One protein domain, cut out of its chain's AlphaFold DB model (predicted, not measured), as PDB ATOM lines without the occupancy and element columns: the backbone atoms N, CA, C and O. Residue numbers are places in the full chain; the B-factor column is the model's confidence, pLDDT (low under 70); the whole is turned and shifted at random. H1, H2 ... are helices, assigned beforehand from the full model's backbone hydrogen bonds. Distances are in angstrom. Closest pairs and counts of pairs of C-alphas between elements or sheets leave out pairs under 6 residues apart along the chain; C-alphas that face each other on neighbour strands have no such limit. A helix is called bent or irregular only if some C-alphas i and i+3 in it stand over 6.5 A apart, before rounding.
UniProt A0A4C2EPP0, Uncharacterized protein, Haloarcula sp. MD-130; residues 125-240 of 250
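What this domain is: This is residues 125 to 240 of the 250 residues of an uncharacterized protein of Haloarcula sp. MD-130 (UniProt A0A4C2EPP0). One long helix, H2, runs through the middle of a compact cluster of helices; H1 covers one side of it, while H3, H6 and the hairpin of H4 and H5 pack on it from the other side, crossing it steeply. The short H7 sits at the rim, beyond the end of H6. The printed part has 116 residues with seven named helices, H1 to H7 in order, and no named strand: the class is all helix, the packing mostly crossed. It is compact, with a radius of gyration of the C-alphas of 13.4 A and spans of 33 by 30 by 24 A.

How they stand to each other: Start with H1, residues 125 to 145, which forms a helical hairpin with H2, residues 151 to 171: they touch, closest at the C-alphas of Val 135 and Leu 161, 6.2 A apart, at a steep tilt of 39 degrees, opposite ways. H2 is the hub, touching five helices. Its residues 160 to 164 alone touch H3, residues 177 to 185, closest at the C-alphas of Leu 160 and Ile 180, 6.3 A. Its residues 163 to 171 alone touch H4, residues 187 to 196, closest at the C-alphas of Ala 167 and Asp 196, 5.8 A. H3 and H4 touch only at the corner by their link, with the C-alphas of Cys 183 and Leu 190 closest at 4.3 A. Next, H4 forms a helical hairpin with H5, residues 200 to 212, at a shallow tilt of 10 degrees, the closest C-alphas being those of Ile 194 and Arg 203, 5.7 A apart. H2 touches H5 with residues 156 to 163 alone, closest at the C-alphas of Thr 159 and Leu 202, 7.0 A. Look then at H6, residues 215 to 229: its residues 218 to 221 alone touch H2, closest at the C-alphas of Phe 153 and Leu 221, 5.9 A. H6 also touches H3 at a shallow tilt of 23 degrees, opposite ways, closest at the C-alphas of Lys 181 and Leu 225, 6.3 A. H7, residues 232 to 238, only just touches H3, with 3 pairs of C-alphas within 8 A, the closest being those of Leu 177 and Val 238, 6.0 A. H1 and H6 are near each other; H1 and H5 are apart. Every O i to N i+4 pair is within hydrogen-bond range in H1, H2, H4, H5 and H7, against 3 of 5 in H3 and 9 of 11 in H6.

Where its parts are: Find C-alpha 125 at (172.291, 157.449, 156.303); from there H1 runs 30.4 A. H2 begins at C-alpha 151, (198.276, 165.204, 151.811), and spans 30.0 A; H5 spans 17.6 A and H6 19.2 A. H6 is irregular, but only just: C-alphas 217 and 220 are 7.0 A apart. H7 ends at C-alpha 238, (191.147, 142.323, 145.123).

The domain as a whole: The C-alphas farthest apart, those of Ala 126 and Ser 216, are 37.6 A from each other. The printed part has no cut, and each of its six links between helices is tight. Its mean pLDDT is 90.2, and no printed residue is under 70.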
ATOM      1  N   ALA A 125     171.304 157.259 155.236       84.94
ATOM      2  CA  ALA A 125     172.291 157.449 156.303       84.94
ATOM      3  C   ALA A 125     173.153 156.196 156.565       84.94
ATOM      4  O   ALA A 125     174.350 156.301 156.825       84.94
ATOM      5  N   ALA A 126     172.567 154.998 156.466       84.81
ATOM      6  CA  ALA A 126     173.306 153.750 156.623       84.81
ATOM      7  C   ALA A 126     174.206 153.457 155.408       84.81
ATOM      8  O   ALA A 126     175.319 152.963 155.595       84.81
ATOM      9  N   LYS A 127     173.781 153.830 154.190       85.50
ATOM     10  CA  LYS A 127     174.627 153.774 152.982       85.50
ATOM     11  C   LYS A 127     175.843 154.699 153.124       85.50
ATOM     12  O   LYS A 127     176.969 154.234 152.977       85.50
ATOM     13  N   THR A 128     175.635 155.955 153.523       87.19
ATOM     14  CA  THR A 128     176.713 156.931 153.769       87.19
ATOM     15  C   THR A 128     177.700 156.437 154.824       87.19
ATOM     16  O   THR A 128     178.902 156.412 154.575       87.19
ATOM     17  N   ASN A 129     177.216 155.946 155.970       88.44
ATOM     18  CA  ASN A 129     178.089 155.393 157.011       88.44
ATOM     19  C   ASN A 129     178.924 154.205 156.505       88.44
ATOM     20  O   ASN A 129     180.072 154.030 156.918       88.44
ATOM     21  N   ARG A 130     178.366 153.378 155.612       88.75
ATOM     22  CA  ARG A 130     179.081 152.242 155.021       88.75
ATOM     23  C   ARG A 130     180.178 152.697 154.061       88.75
ATOM     24  O   ARG A 130     181.269 152.135 154.128       88.75
ATOM     25  N   ILE A 131     179.908 153.711 153.235       91.56
ATOM     26  CA  ILE A 131     180.908 154.341 152.358       91.56
ATOM     27  C   ILE A 131     182.074 154.861 153.205       91.56
ATOM     28  O   ILE A 131     183.215 154.466 152.976       91.56
ATOM     29  N   GLU A 132     181.791 155.656 154.244       92.75
ATOM     30  CA  GLU A 132     182.831 156.200 155.129       92.75
ATOM     31  C   GLU A 132     183.660 155.105 155.802       92.75
ATOM     32  O   GLU A 132     184.884 155.209 155.894       92.75
ATOM     33  N   LEU A 133     183.022 154.025 156.258       92.19
ATOM     34  CA  LEU A 133     183.718 152.908 156.891       92.19
ATOM     35  C   LEU A 133     184.661 152.199 155.911       92.19
ATOM     36  O   LEU A 133     185.809 151.930 156.263       92.19
ATOM     37  N   ILE A 134     184.205 151.898 154.693       92.81
ATOM     38  CA  ILE A 134     185.030 151.223 153.679       92.81
ATOM     39  C   ILE A 134     186.207 152.115 153.285       92.81
ATOM     40  O   ILE A 134     187.362 151.693 153.375       92.81
ATOM     41  N   VAL A 135     185.923 153.368 152.922       95.12
ATOM     42  CA  VAL A 135     186.940 154.330 152.485       95.12
ATOM     43  C   VAL A 135     187.956 154.574 153.601       95.12
ATOM     44  O   VAL A 135     189.157 154.432 153.377       95.12
ATOM     45  N   SER A 136     187.514 154.859 154.829       94.56
ATOM     46  CA  SER A 136     188.428 155.111 155.952       94.56
ATOM     47  C   SER A 136     189.288 153.895 156.312       94.56
ATOM     48  O   SER A 136     190.464 154.070 156.639       94.56
ATOM     49  N   ASN A 137     188.758 152.671 156.221       93.69
ATOM     50  CA  ASN A 137     189.531 151.449 156.452       93.69
ATOM     51  C   ASN A 137     190.604 151.239 155.379       93.69
ATOM     52  O   ASN A 137     191.746 150.926 155.717       93.69
ATOM     53  N   LEU A 138     190.272 151.457 154.104       93.00
ATOM     54  CA  LEU A 138     191.236 151.344 153.008       93.00
ATOM     55  C   LEU A 138     192.321 152.415 153.113       93.00
ATOM     56  O   LEU A 138     193.507 152.104 153.032       93.00
ATOM     57  N   ILE A 139     191.941 153.658 153.404       92.94
ATOM     58  CA  ILE A 139     192.892 154.743 153.657       92.94
ATOM     59  C   ILE A 139     193.827 154.401 154.823       92.94
ATOM     60  O   ILE A 139     195.037 154.601 154.720       92.94
ATOM     61  N   GLN A 140     193.310 153.845 155.920       92.06
ATOM     62  CA  GLN A 140     194.141 153.393 157.037       92.06
ATOM     63  C   GLN A 140     195.067 152.232 156.656       92.06
ATOM     64  O   GLN A 140     196.218 152.210 157.096       92.06
ATOM     65  N   LEU A 141     194.600 151.291 155.833       90.44
ATOM     66  CA  LEU A 141     195.411 150.191 155.314       90.44
ATOM     67  C   LEU A 141     196.583 150.727 154.484       90.44
ATOM     68  O   LEU A 141     197.734 150.413 154.783       90.44
ATOM     69  N   PHE A 142     196.326 151.615 153.522       88.44
ATOM     70  CA  PHE A 142     197.389 152.198 152.703       88.44
ATOM     71  C   PHE A 142     198.330 153.089 153.530       88.44
ATOM     72  O   PHE A 142     199.530 153.114 153.262       88.44
ATOM     73  N   LYS A 143     197.832 153.785 154.566       89.06
ATOM     74  CA  LYS A 143     198.676 154.552 155.503       89.06
ATOM     75  C   LYS A 143     199.668 153.661 156.237       89.06
ATOM     76  O   LYS A 143     200.811 154.057 156.406       89.06
ATOM     77  N   ARG A 144     199.245 152.467 156.663       88.44
ATOM     78  CA  ARG A 144     200.115 151.506 157.362       88.44
ATOM     79  C   ARG A 144     201.174 150.894 156.447       88.44
ATOM     80  O   ARG A 144     202.250 150.558 156.926       88.44
ATOM     81  N   LEU A 145     200.862 150.738 155.161       82.38
ATOM     82  CA  LEU A 145     201.783 150.179 154.167       82.38
ATOM     83  C   LEU A 145     202.722 151.227 153.554       82.38
ATOM     84  O   LEU A 145     203.744 150.869 152.975       82.38
ATOM     85  N   SER A 146     202.397 152.515 153.676       79.38
ATOM     86  CA  SER A 146     203.172 153.604 153.087       79.38
ATOM     87  C   SER A 146     204.076 154.276 154.116       79.38
ATOM     88  O   SER A 146     203.618 154.763 155.145       79.38
ATOM     89  N   THR A 147     205.364 154.396 153.798       75.19
ATOM     90  CA  THR A 147     206.330 155.156 154.610       75.19
ATOM     91  C   THR A 147     206.167 156.671 154.467       75.19
ATOM     92  O   THR A 147     206.490 157.409 155.389       75.19
ATOM     93  N   ASN A 148     205.618 157.136 153.338       75.44
ATOM     94  CA  ASN A 148     205.392 158.548 153.029       75.44
ATOM     95  C   ASN A 148     203.965 158.724 152.501       75.44
ATOM     96  O   ASN A 148     203.702 158.390 151.352       75.44
ATOM     97  N   TRP A 149     203.028 159.223 153.309       78.56
ATOM     98  CA  TRP A 149     201.630 159.391 152.884       78.56
ATOM     99  C   TRP A 149     201.437 160.632 152.004       78.56
ATOM    100  O   TRP A 149     201.099 160.498 150.837       78.56
ATOM    101  N   GLY A 150     201.718 161.826 152.538       78.75
ATOM    102  CA  GLY A 150     201.501 163.107 151.854       78.75
ATOM    103  C   GLY A 150     200.018 163.469 151.655       78.75
ATOM    104  O   GLY A 150     199.179 162.629 151.331       78.75
ATOM    105  N   ASP A 151     199.679 164.751 151.808       79.50
ATOM    106  CA  ASP A 151     198.276 165.204 151.811       79.50
ATOM    107  C   ASP A 151     197.583 165.104 150.447       79.50
ATOM    108  O   ASP A 151     196.362 164.971 150.366       79.50
ATOM    109  N   ARG A 152     198.341 165.187 149.347       84.38
ATOM    110  CA  ARG A 152     197.785 165.066 147.988       84.38
ATOM    111  C   ARG A 152     197.358 163.632 147.693       84.38
ATOM    112  O   ARG A 152     196.209 163.416 147.336       84.38
ATOM    113  N   PHE A 153     198.258 162.670 147.899       82.88
ATOM    114  CA  PHE A 153     197.996 161.244 147.685       82.88
ATOM    115  C   PHE A 153     196.759 160.788 148.453       82.88
ATOM    116  O   PHE A 153     195.858 160.190 147.872       82.88
ATOM    117  N   GLY A 154     196.683 161.139 149.740       87.75
ATOM    118  CA  GLY A 154     195.540 160.762 150.559       87.75
ATOM    119  C   GLY A 154     194.220 161.325 150.053       87.75
ATOM    120  O   GLY A 154     193.233 160.598 150.055       87.75
ATOM    121  N   ARG A 155     194.201 162.581 149.593       91.19
ATOM    122  CA  ARG A 155     192.995 163.196 149.026       91.19
ATOM    123  C   ARG A 155     192.577 162.522 147.722       91.19
ATOM    124  O   ARG A 155     191.454 162.046 147.658       91.19
ATOM    125  N   VAL A 156     193.487 162.391 146.754       94.06
ATOM    126  CA  VAL A 156     193.191 161.772 145.447       94.06
ATOM    127  C   VAL A 156     192.684 160.338 145.620       94.06
ATOM    128  O   VAL A 156     191.629 159.992 145.097       94.06
ATOM    129  N   LEU A 157     193.376 159.519 146.420       94.38
ATOM    130  CA  LEU A 157     192.951 158.143 146.677       94.38
ATOM    131  C   LEU A 157     191.592 158.084 147.392       94.38
ATOM    132  O   LEU A 157     190.776 157.230 147.068       94.38
ATOM    133  N   THR A 158     191.326 158.993 148.337       95.69
ATOM    134  CA  THR A 158     190.022 159.062 149.023       95.69
ATOM    135  C   THR A 158     188.899 159.381 148.040       95.69
ATOM    136  O   THR A 158     187.867 158.719 148.085       95.69
ATOM    137  N   THR A 159     189.101 160.360 147.153       96.81
ATOM    138  CA  THR A 159     188.124 160.755 146.128       96.81
ATOM    139  C   THR A 159     187.817 159.592 145.183       96.81
ATOM    140  O   THR A 159     186.651 159.254 145.002       96.81
ATOM    141  N   LEU A 160     188.847 158.914 144.661       97.06
ATOM    142  CA  LEU A 160     188.671 157.771 143.757       97.06
ATOM    143  C   LEU A 160     187.965 156.591 144.443       97.06
ATOM    144  O   LEU A 160     186.995 156.057 143.913       97.06
ATOM    145  N   LEU A 161     188.412 156.207 145.646       96.69
ATOM    146  CA  LEU A 161     187.790 155.117 146.405       96.69
ATOM    147  C   LEU A 161     186.323 155.412 146.719       96.69
ATOM    148  O   LEU A 161     185.483 154.526 146.600       96.69
ATOM    149  N   ARG A 162     186.012 156.648 147.120       96.94
ATOM    150  CA  ARG A 162     184.642 157.068 147.416       96.94
ATOM    151  C   ARG A 162     183.751 156.942 146.186       96.94
ATOM    152  O   ARG A 162     182.701 156.320 146.291       96.94
ATOM    153  N   ALA A 163     184.207 157.456 145.045       96.81
ATOM    154  CA  ALA A 163     183.469 157.380 143.791       96.81
ATOM    155  C   ALA A 163     183.198 155.928 143.379       96.81
ATOM    156  O   ALA A 163     182.061 155.586 143.068       96.81
ATOM    157  N   GLY A 164     184.198 155.043 143.477       95.88
ATOM    158  CA  GLY A 164     184.008 153.625 143.157       95.88
ATOM    159  C   GLY A 164     183.003 152.931 144.078       95.88
ATOM    160  O   GLY A 164     182.144 152.182 143.613       95.88
ATOM    161  N   VAL A 165     183.055 153.201 145.389       94.56
ATOM    162  CA  VAL A 165     182.094 152.621 146.344       94.56
ATOM    163  C   VAL A 165     180.680 153.169 146.107       94.56
ATOM    164  O   VAL A 165     179.718 152.403 146.163       94.56
ATOM    165  N   GLU A 166     180.530 154.464 145.822       93.25
ATOM    166  CA  GLU A 166     179.235 155.073 145.491       93.25
ATOM    167  C   GLU A 166     178.650 154.491 144.201       93.25
ATOM    168  O   GLU A 166     177.509 154.025 144.207       93.25
ATOM    169  N   ALA A 167     179.448 154.392 143.138       92.88
ATOM    170  CA  ALA A 167     179.034 153.770 141.885       92.88
ATOM    171  C   ALA A 167     178.621 152.295 142.080       92.88
ATOM    172  O   ALA A 167     177.612 151.842 141.528       92.88
ATOM    173  N   ASN A 168     179.324 151.549 142.938       91.88
ATOM    174  CA  ASN A 168     178.943 150.181 143.299       91.88
ATOM    175  C   ASN A 168     177.593 150.101 144.022       91.88
ATOM    176  O   ASN A 168     176.806 149.194 143.749       91.88
ATOM    177  N   ILE A 169     177.297 151.041 144.924       88.44
ATOM    178  CA  ILE A 169     176.014 151.089 145.645       88.44
ATOM    179  C   ILE A 169     174.874 151.448 144.703       88.44
ATOM    180  O   ILE A 169     173.791 150.864 144.774       88.44
ATOM    181  N   GLU A 170     175.094 152.453 143.866       85.12
ATOM    182  CA  GLU A 170     174.026 153.075 143.100       85.12
ATOM    183  C   GLU A 170     173.696 152.329 141.812       85.12
ATOM    184  O   GLU A 170     172.524 152.227 141.446       85.12
ATOM    185  N   HIS A 171     174.722 151.811 141.140       82.50
ATOM    186  CA  HIS A 171     174.612 151.245 139.799       82.50
ATOM    187  C   HIS A 171     175.025 149.778 139.722       82.50
ATOM    188  O   HIS A 171     174.834 149.162 138.678       82.50
ATOM    189  N   ARG A 172     175.548 149.196 140.814       82.25
ATOM    190  CA  ARG A 172     176.198 147.874 140.795       82.25
ATOM    191  C   ARG A 172     177.288 147.806 139.719       82.25
ATOM    192  O   ARG A 172     177.402 146.801 139.026       82.25
ATOM    193  N   ALA A 173     178.054 148.890 139.590       84.81
ATOM    194  CA  ALA A 173     179.066 149.049 138.549       84.81
ATOM    195  C   ALA A 173     180.209 148.021 138.645       84.81
ATOM    196  O   ALA A 173     180.817 147.700 137.635       84.81
ATOM    197  N   GLY A 174     180.468 147.468 139.834       89.69
ATOM    198  CA  GLY A 174     181.434 146.386 140.021       89.69
ATOM    199  C   GLY A 174     182.879 146.846 140.215       89.69
ATOM    200  O   GLY A 174     183.749 145.988 140.314       89.69
ATOM    201  N   TYR A 175     183.134 148.155 140.354       94.31
ATOM    202  CA  TYR A 175     184.461 148.723 140.595       94.31
ATOM    203  C   TYR A 175     185.206 147.964 141.692       94.31
ATOM    204  O   TYR A 175     184.719 147.790 142.815       94.31
ATOM    205  N   THR A 176     186.416 147.548 141.364       93.94
ATOM    206  CA  THR A 176     187.368 146.864 142.229       93.94
ATOM    207  C   THR A 176     188.533 147.790 142.561       93.94
ATOM    208  O   THR A 176     188.687 148.889 142.022       93.94
ATOM    209  N   LEU A 177     189.422 147.346 143.451       92.06
ATOM    210  CA  LEU A 177     190.628 148.116 143.752       92.06
ATOM    211  C   LEU A 177     191.582 148.207 142.543       92.06
ATOM    212  O   LEU A 177     192.404 149.123 142.481       92.06
ATOM    213  N   ILE A 178     191.476 147.274 141.590       92.06
ATOM    214  CA  ILE A 178     192.237 147.308 140.338       92.06
ATOM    215  C   ILE A 178     191.699 148.400 139.413       92.06
ATOM    216  O   ILE A 178     192.498 149.142 138.851       92.06
ATOM    217  N   ASP A 179     190.385 148.582 139.345       94.19
ATOM    218  CA  ASP A 179     189.777 149.629 138.512       94.19
ATOM    219  C   ASP A 179     190.110 151.019 139.051       94.19
ATOM    220  O   ASP A 179     190.516 151.906 138.303       94.19
ATOM    221  N   ILE A 180     190.089 151.187 140.379       94.75
ATOM    222  CA  ILE A 180     190.549 152.425 141.029       94.75
ATOM    223  C   ILE A 180     192.006 152.736 140.695       94.75
ATOM    224  O   ILE A 180     192.361 153.896 140.504       94.75
ATOM    225  N   LYS A 181     192.860 151.714 140.621       91.94
ATOM    226  CA  LYS A 181     194.243 151.887 140.178       91.94
ATOM    227  C   LYS A 181     194.305 152.305 138.710       91.94
ATOM    228  O   LYS A 181     195.078 153.209 138.398       91.94
ATOM    229  N   ASN A 182     193.518 151.680 137.839       93.12
ATOM    230  CA  ASN A 182     193.492 152.009 136.416       93.12
ATOM    231  C   ASN A 182     193.028 153.454 136.185       93.12
ATOM    232  O   ASN A 182     193.657 154.152 135.399       93.12
ATOM    233  N   CYS A 183     192.067 153.956 136.969       94.94
ATOM    234  CA  CYS A 183     191.623 155.358 136.944       94.94
ATOM    235  C   CYS A 183     192.737 156.381 137.244       94.94
ATOM    236  O   CYS A 183     192.572 157.567 136.985       94.94
ATOM    237  N   VAL A 184     193.865 155.967 137.833       91.56
ATOM    238  CA  VAL A 184     195.011 156.865 138.070       91.56
ATOM    239  C   VAL A 184     195.911 156.966 136.836       91.56
ATOM    240  O   VAL A 184     196.623 157.952 136.677       91.56
ATOM    241  N   THR A 185     195.924 155.936 135.989       89.44
ATOM    242  CA  THR A 185     196.841 155.816 134.843       89.44
ATOM    243  C   THR A 185     196.155 155.925 133.487       89.44
ATOM    244  O   THR A 185     196.835 156.150 132.491       89.44
ATOM    245  N   ASP A 186     194.839 155.729 133.438       93.19
ATOM    246  CA  ASP A 186     194.030 155.723 132.226       93.19
ATOM    247  C   ASP A 186     192.901 156.755 132.345       93.19
ATOM    248  O   ASP A 186     192.041 156.690 133.229       93.19
ATOM    249  N   ASN A 187     192.924 157.732 131.438       92.06
ATOM    250  CA  ASN A 187     191.959 158.823 131.408       92.06
ATOM    251  C   ASN A 187     190.560 158.380 130.971       92.06
ATOM    252  O   ASN A 187     189.590 159.037 131.353       92.06
ATOM    253  N   GLU A 188     190.433 157.311 130.182       95.44
ATOM    254  CA  GLU A 188     189.120 156.797 129.782       95.44
ATOM    255  C   GLU A 188     188.454 156.058 130.949       95.44
ATOM    256  O   GLU A 188     187.274 156.284 131.210       95.44
ATOM    257  N   GLU A 189     189.217 155.286 131.729       95.62
ATOM    258  CA  GLU A 189     188.728 154.653 132.967       95.62
ATOM    259  C   GLU A 189     188.288 155.706 133.996       95.62
ATOM    260  O   GLU A 189     187.202 155.627 134.576       95.62
ATOM    261  N   LEU A 190     189.085 156.769 134.175       96.38
ATOM    262  CA  LEU A 190     188.713 157.878 135.058       96.38
ATOM    263  C   LEU A 190     187.450 158.600 134.576       96.38
ATOM    264  O   LEU A 190     186.618 159.014 135.382       96.38
ATOM    265  N   LYS A 191     187.293 158.763 133.261       96.62
ATOM    266  CA  LYS A 191     186.105 159.379 132.670       96.62
ATOM    267  C   LYS A 191     184.859 158.520 132.880       96.62
ATOM    268  O   LYS A 191     183.818 159.074 133.222       96.62
ATOM    269  N   GLN A 192     184.975 157.200 132.756       96.56
ATOM    270  CA  GLN A 192     183.883 156.280 133.067       96.56
ATOM    271  C   GLN A 192     183.453 156.412 134.536       96.56
ATOM    272  O   GLN A 192     182.267 156.581 134.818       96.56
ATOM    273  N   LEU A 193     184.412 156.477 135.467       97.25
ATOM    274  CA  LEU A 193     184.126 156.708 136.886       97.25
ATOM    275  C   LEU A 193     183.445 158.066 137.142       97.25
ATOM    276  O   LEU A 193     182.527 158.158 137.959       97.25
ATOM    277  N   ILE A 194     183.865 159.125 136.441       96.88
ATOM    278  CA  ILE A 194     183.222 160.452 136.491       96.88
ATOM    279  C   ILE A 194     181.760 160.368 136.038       96.88
ATOM    280  O   ILE A 194     180.893 161.005 136.641       96.88
ATOM    281  N   ASP A 195     181.484 159.609 134.979       95.75
ATOM    282  CA  ASP A 195     180.140 159.471 134.424       95.75
ATOM    283  C   ASP A 195     179.217 158.627 135.313       95.75
ATOM    284  O   ASP A 195     178.039 158.967 135.441       95.75
ATOM    285  N   ASP A 196     179.764 157.633 136.015       94.94
ATOM    286  CA  ASP A 196     179.043 156.816 137.003       94.94
ATOM    287  C   ASP A 196     178.849 157.518 138.365       94.94
ATOM    288  O   ASP A 196     178.105 157.032 139.222       94.94
ATOM    289  N   THR A 197     179.491 158.670 138.581       95.25
ATOM    290  CA  THR A 197     179.392 159.444 139.827       95.25
ATOM    291  C   THR A 197     178.216 160.425 139.783       95.25
ATOM    292  O   THR A 197     178.216 161.389 139.009       95.25
ATOM    293  N   LYS A 198     177.221 160.225 140.663       91.75
ATOM    294  CA  LYS A 198     176.052 161.117 140.769       91.75
ATOM    295  C   LYS A 198     176.268 162.362 141.618       91.75
ATOM    296  O   LYS A 198     175.657 163.388 141.319       91.75
ATOM    297  N   ASP A 199     177.068 162.278 142.680       94.12
ATOM    298  CA  ASP A 199     177.321 163.419 143.560       94.12
ATOM    299  C   ASP A 199     178.058 164.528 142.773       94.12
ATOM    300  O   ASP A 199     179.170 164.297 142.287       94.12
ATOM    301  N   PRO A 200     177.467 165.733 142.613       95.38
ATOM    302  CA  PRO A 200     178.069 166.793 141.806       95.38
ATOM    303  C   PRO A 200     179.400 167.318 142.356       95.38
ATOM    304  O   PRO A 200     180.267 167.716 141.578       95.38
ATOM    305  N   GLU A 201     179.567 167.329 143.679       96.06
ATOM    306  CA  GLU A 201     180.792 167.784 144.336       96.06
ATOM    307  C   GLU A 201     181.904 166.754 144.130       96.06
ATOM    308  O   GLU A 201     183.014 167.104 143.725       96.06
ATOM    309  N   LEU A 202     181.596 165.468 144.315       96.75
ATOM    310  CA  LEU A 202     182.549 164.391 144.054       96.75
ATOM    311  C   LEU A 202     182.954 164.344 142.576       96.75
ATOM    312  O   LEU A 202     184.140 164.240 142.257       96.75
ATOM    313  N   ARG A 203     181.981 164.497 141.670       97.25
ATOM    314  CA  ARG A 203     182.218 164.580 140.225       97.25
ATOM    315  C   ARG A 203     183.138 165.750 139.874       97.25
ATOM    316  O   ARG A 203     184.074 165.572 139.099       97.25
ATOM    317  N   SER A 204     182.912 166.926 140.467       97.31
ATOM    318  CA  SER A 204     183.769 168.107 140.288       97.31
ATOM    319  C   SER A 204     185.216 167.825 140.707       97.31
ATOM    320  O   SER A 204     186.148 168.095 139.951       97.31
ATOM    321  N   GLN A 205     185.416 167.178 141.861       96.88
ATOM    322  CA  GLN A 205     186.750 166.802 142.341       96.88
ATOM    323  C   GLN A 205     187.465 165.815 141.408       96.88
ATOM    324  O   GLN A 205     188.671 165.943 141.198       96.88
ATOM    325  N   LEU A 206     186.745 164.846 140.834       97.25
ATOM    326  CA  LEU A 206     187.304 163.914 139.850       97.25
ATOM    327  C   LEU A 206     187.701 164.619 138.545       97.25
ATOM    328  O   LEU A 206     188.763 164.330 137.999       97.25
ATOM    329  N   VAL A 207     186.895 165.576 138.071       97.06
ATOM    330  CA  VAL A 207     187.239 166.408 136.906       97.06
ATOM    331  C   VAL A 207     188.501 167.225 137.183       97.06
ATOM    332  O   VAL A 207     189.411 167.218 136.362       97.06
ATOM    333  N   THR A 208     188.624 167.838 138.364       95.50
ATOM    334  CA  THR A 208     189.861 168.516 138.789       95.50
ATOM    335  C   THR A 208     191.059 167.565 138.814       95.50
ATOM    336  O   THR A 208     192.143 167.935 138.378       95.50
ATOM    337  N   ILE A 209     190.896 166.330 139.301       94.44
ATOM    338  CA  ILE A 209     191.972 165.325 139.272       94.44
ATOM    339  C   ILE A 209     192.405 165.042 137.832       94.44
ATOM    340  O   ILE A 209     193.604 164.998 137.572       94.44
ATOM    341  N   LYS A 210     191.446 164.875 136.919       94.31
ATOM    342  CA  LYS A 210     191.696 164.555 135.511       94.31
ATOM    343  C   LYS A 210     192.359 165.702 134.744       94.31
ATOM    344  O   LYS A 210     193.248 165.458 133.936       94.31
ATOM    345  N   ASP A 211     191.901 166.932 134.962       94.19
ATOM    346  CA  ASP A 211     192.277 168.076 134.130       94.19
ATOM    347  C   ASP A 211     193.478 168.859 134.705       94.19
ATOM    348  O   ASP A 211     194.272 169.404 133.934       94.19
ATOM    349  N   ASP A 212     193.663 168.872 136.035       92.38
ATOM    350  CA  ASP A 212     194.678 169.709 136.700       92.38
ATOM    351  C   ASP A 212     195.898 168.934 137.231       92.38
ATOM    352  O   ASP A 212     196.909 169.558 137.577       92.38
ATOM    353  N   LEU A 213     195.837 167.599 137.357       91.12
ATOM    354  CA  LEU A 213     196.970 166.801 137.839       91.12
ATOM    355  C   LEU A 213     197.730 166.148 136.689       91.12
ATOM    356  O   LEU A 213     197.163 165.430 135.876       91.12
ATOM    357  N   SER A 214     199.048 166.348 136.664       88.50
ATOM    358  CA  SER A 214     199.921 165.679 135.697       88.50
ATOM    359  C   SER A 214     200.276 164.254 136.126       88.50
ATOM    360  O   SER A 214     200.337 163.949 137.321       88.50
ATOM    361  N   ASP A 215     200.665 163.414 135.165       86.50
ATOM    362  CA  ASP A 215     201.160 162.051 135.417       86.50
ATOM    363  C   ASP A 215     202.268 162.018 136.478       86.50
ATOM    364  O   ASP A 215     202.254 161.187 137.381       86.50
ATOM    365  N   SER A 216     203.196 162.980 136.444       86.25
ATOM    366  CA  SER A 216     204.277 163.105 137.435       86.25
ATOM    367  C   SER A 216     203.783 163.399 138.857       86.25
ATOM    368  O   SER A 216     204.429 163.030 139.838       86.25
ATOM    369  N   GLN A 217     202.631 164.057 139.000       87.19
ATOM    370  CA  GLN A 217     202.003 164.301 140.298       87.19
ATOM    371  C   GLN A 217     201.228 163.076 140.798       87.19
ATOM    372  O   GLN A 217     201.085 162.910 142.015       87.19
ATOM    373  N   LEU A 218     200.756 162.223 139.886       88.12
ATOM    374  CA  LEU A 218     200.057 160.970 140.178       88.12
ATOM    375  C   LEU A 218     201.003 159.767 140.322       88.12
ATOM    376  O   LEU A 218     200.654 158.803 140.998       88.12
ATOM    377  N   GLU A 219     202.225 159.828 139.792       86.25
ATOM    378  CA  GLU A 219     203.225 158.752 139.852       86.25
ATOM    379  C   GLU A 219     203.417 158.162 141.267       86.25
ATOM    380  O   GLU A 219     203.430 156.933 141.413       86.25
ATOM    381  N   PRO A 220     203.478 158.964 142.354       84.25
ATOM    382  CA  PRO A 220     203.578 158.402 143.696       84.25
ATOM    383  C   PRO A 220     202.350 157.557 144.085       84.25
ATOM    384  O   PRO A 220     202.489 156.589 144.838       84.25
ATOM    385  N   LEU A 221     201.152 157.916 143.614       86.50
ATOM    386  CA  LEU A 221     199.926 157.147 143.841       86.50
ATOM    387  C   LEU A 221     199.980 155.812 143.101       86.50
ATOM    388  O   LEU A 221     199.803 154.762 143.722       86.50
ATOM    389  N   VAL A 222     200.328 155.862 141.816       86.19
ATOM    390  CA  VAL A 222     200.491 154.683 140.955       86.19
ATOM    391  C   VAL A 222     201.490 153.702 141.555       86.19
ATOM    392  O   VAL A 222     201.187 152.517 141.682       86.19
ATOM    393  N   ARG A 223     202.660 154.182 141.992       86.00
ATOM    394  CA  ARG A 223     203.701 153.332 142.580       86.00
ATOM    395  C   ARG A 223     203.201 152.568 143.806       86.00
ATOM    396  O   ARG A 223     203.404 151.369 143.887       86.00
ATOM    397  N   ARG A 224     202.485 153.222 144.721       85.31
ATOM    398  CA  ARG A 224     201.978 152.564 145.941       85.31
ATOM    399  C   ARG A 224     200.867 151.560 145.650       85.31
ATOM    400  O   ARG A 224     200.807 150.507 146.279       85.31
ATOM    401  N   LEU A 225     199.991 151.875 144.698       86.56
ATOM    402  CA  LEU A 225     198.981 150.925 144.229       86.56
ATOM    403  C   LEU A 225     199.635 149.736 143.507       86.56
ATOM    404  O   LEU A 225     199.175 148.604 143.649       86.56
ATOM    405  N   ASN A 226     200.739 149.958 142.787       86.75
ATOM    406  CA  ASN A 226     201.561 148.890 142.221       86.75
ATOM    407  C   ASN A 226     202.206 148.033 143.309       86.75
ATOM    408  O   ASN A 226     202.045 146.823 143.245       86.75
ATOM    409  N   ASP A 227     202.832 148.628 144.325       86.75
ATOM    410  CA  ASP A 227     203.449 147.893 145.438       86.75
ATOM    411  C   ASP A 227     202.413 146.992 146.148       86.75
ATOM    412  O   ASP A 227     202.689 145.840 146.476       86.75
ATOM    413  N   PHE A 228     201.176 147.475 146.319       84.38
ATOM    414  CA  PHE A 228     200.079 146.676 146.877       84.38
ATOM    415  C   PHE A 228     199.625 145.536 145.945       84.38
ATOM    416  O   PHE A 228     199.298 144.442 146.403       84.38
ATOM    417  N   THR A 229     199.600 145.781 144.631       86.19
ATOM    418  CA  THR A 229     199.084 144.843 143.615       86.19
ATOM    419  C   THR A 229     200.174 144.029 142.909       86.19
ATOM    420  O   THR A 229     199.877 143.294 141.962       86.19
ATOM    421  N   GLU A 230     201.435 144.130 143.336       86.31
ATOM    422  CA  GLU A 230     202.578 143.430 142.738       86.31
ATOM    423  C   GLU A 230     202.414 141.914 142.881       86.31
ATOM    424  O   GLU A 230     202.590 141.158 141.920       86.31
ATOM    425  N   ASN A 231     201.973 141.477 144.061       86.62
ATOM    426  CA  ASN A 231     201.663 140.084 144.326       86.62
ATOM    427  C   ASN A 231     200.437 139.642 143.504       86.62
ATOM    428  O   ASN A 231     199.325 140.134 143.698       86.62
ATOM    429  N   LYS A 232     200.639 138.671 142.600       85.81
ATOM    430  CA  LYS A 232     199.589 138.141 141.712       85.81
ATOM    431  C   LYS A 232     198.379 137.601 142.473       85.81
ATOM    432  O   LYS A 232     197.254 137.811 142.035       85.81
ATOM    433  N   THR A 233     198.603 136.947 143.608       85.50
ATOM    434  CA  THR A 233     197.535 136.416 144.454       85.50
ATOM    435  C   THR A 233     196.708 137.537 145.068       85.50
ATOM    436  O   THR A 233     195.486 137.498 144.999       85.50
ATOM    437  N   VAL A 234     197.358 138.578 145.605       85.88
ATOM    438  CA  VAL A 234     196.649 139.763 146.120       85.88
ATOM    439  C   VAL A 234     195.838 140.412 145.006       85.88
ATOM    440  O   VAL A 234     194.661 140.690 145.205       85.88
ATOM    441  N   ARG A 235     196.435 140.587 143.822       88.06
ATOM    442  CA  ARG A 235     195.763 141.150 142.646       88.06
ATOM    443  C   ARG A 235     194.523 140.354 142.246       88.06
ATOM    444  O   ARG A 235     193.502 140.962 141.958       88.06
ATOM    445  N   HIS A 236     194.602 139.023 142.250       85.25
ATOM    446  CA  HIS A 236     193.459 138.164 141.946       85.25
ATOM    447  C   HIS A 236     192.354 138.299 143.000       85.25
ATOM    448  O   HIS A 236     191.185 138.419 142.648       85.25
ATOM    449  N   ILE A 237     192.721 138.348 144.286       85.69
ATOM    450  CA  ILE A 237     191.751 138.517 145.374       85.69
ATOM    451  C   ILE A 237     191.021 139.859 145.239       85.69
ATOM    452  O   ILE A 237     189.797 139.882 145.256       85.69
ATOM    453  N   VAL A 238     191.748 140.972 145.089       85.56
ATOM    454  CA  VAL A 238     191.147 142.323 145.123       85.56
ATOM    455  C   VAL A 238     190.591 142.811 143.784       85.56
ATOM    456  O   VAL A 238     189.954 143.859 143.757       85.56
ATOM    457  N   GLY A 239     190.877 142.101 142.690       81.38
ATOM    458  CA  GLY A 239     190.415 142.415 141.334       81.38
ATOM    459  C   GLY A 239     189.224 141.581 140.873       81.38
ATOM    460  O   GLY A 239     188.841 141.663 139.715       81.38
ATOM    461  N   SER A 240     188.661 140.742 141.742       78.38
ATOM    462  CA  SER A 240     187.442 140.012 141.417       78.38
ATOM    463  C   SER A 240     186.230 140.922 141.583       78.38
ATOM    464  O   SER A 240     186.001 141.449 142.670       78.38
TER     465      SER A 240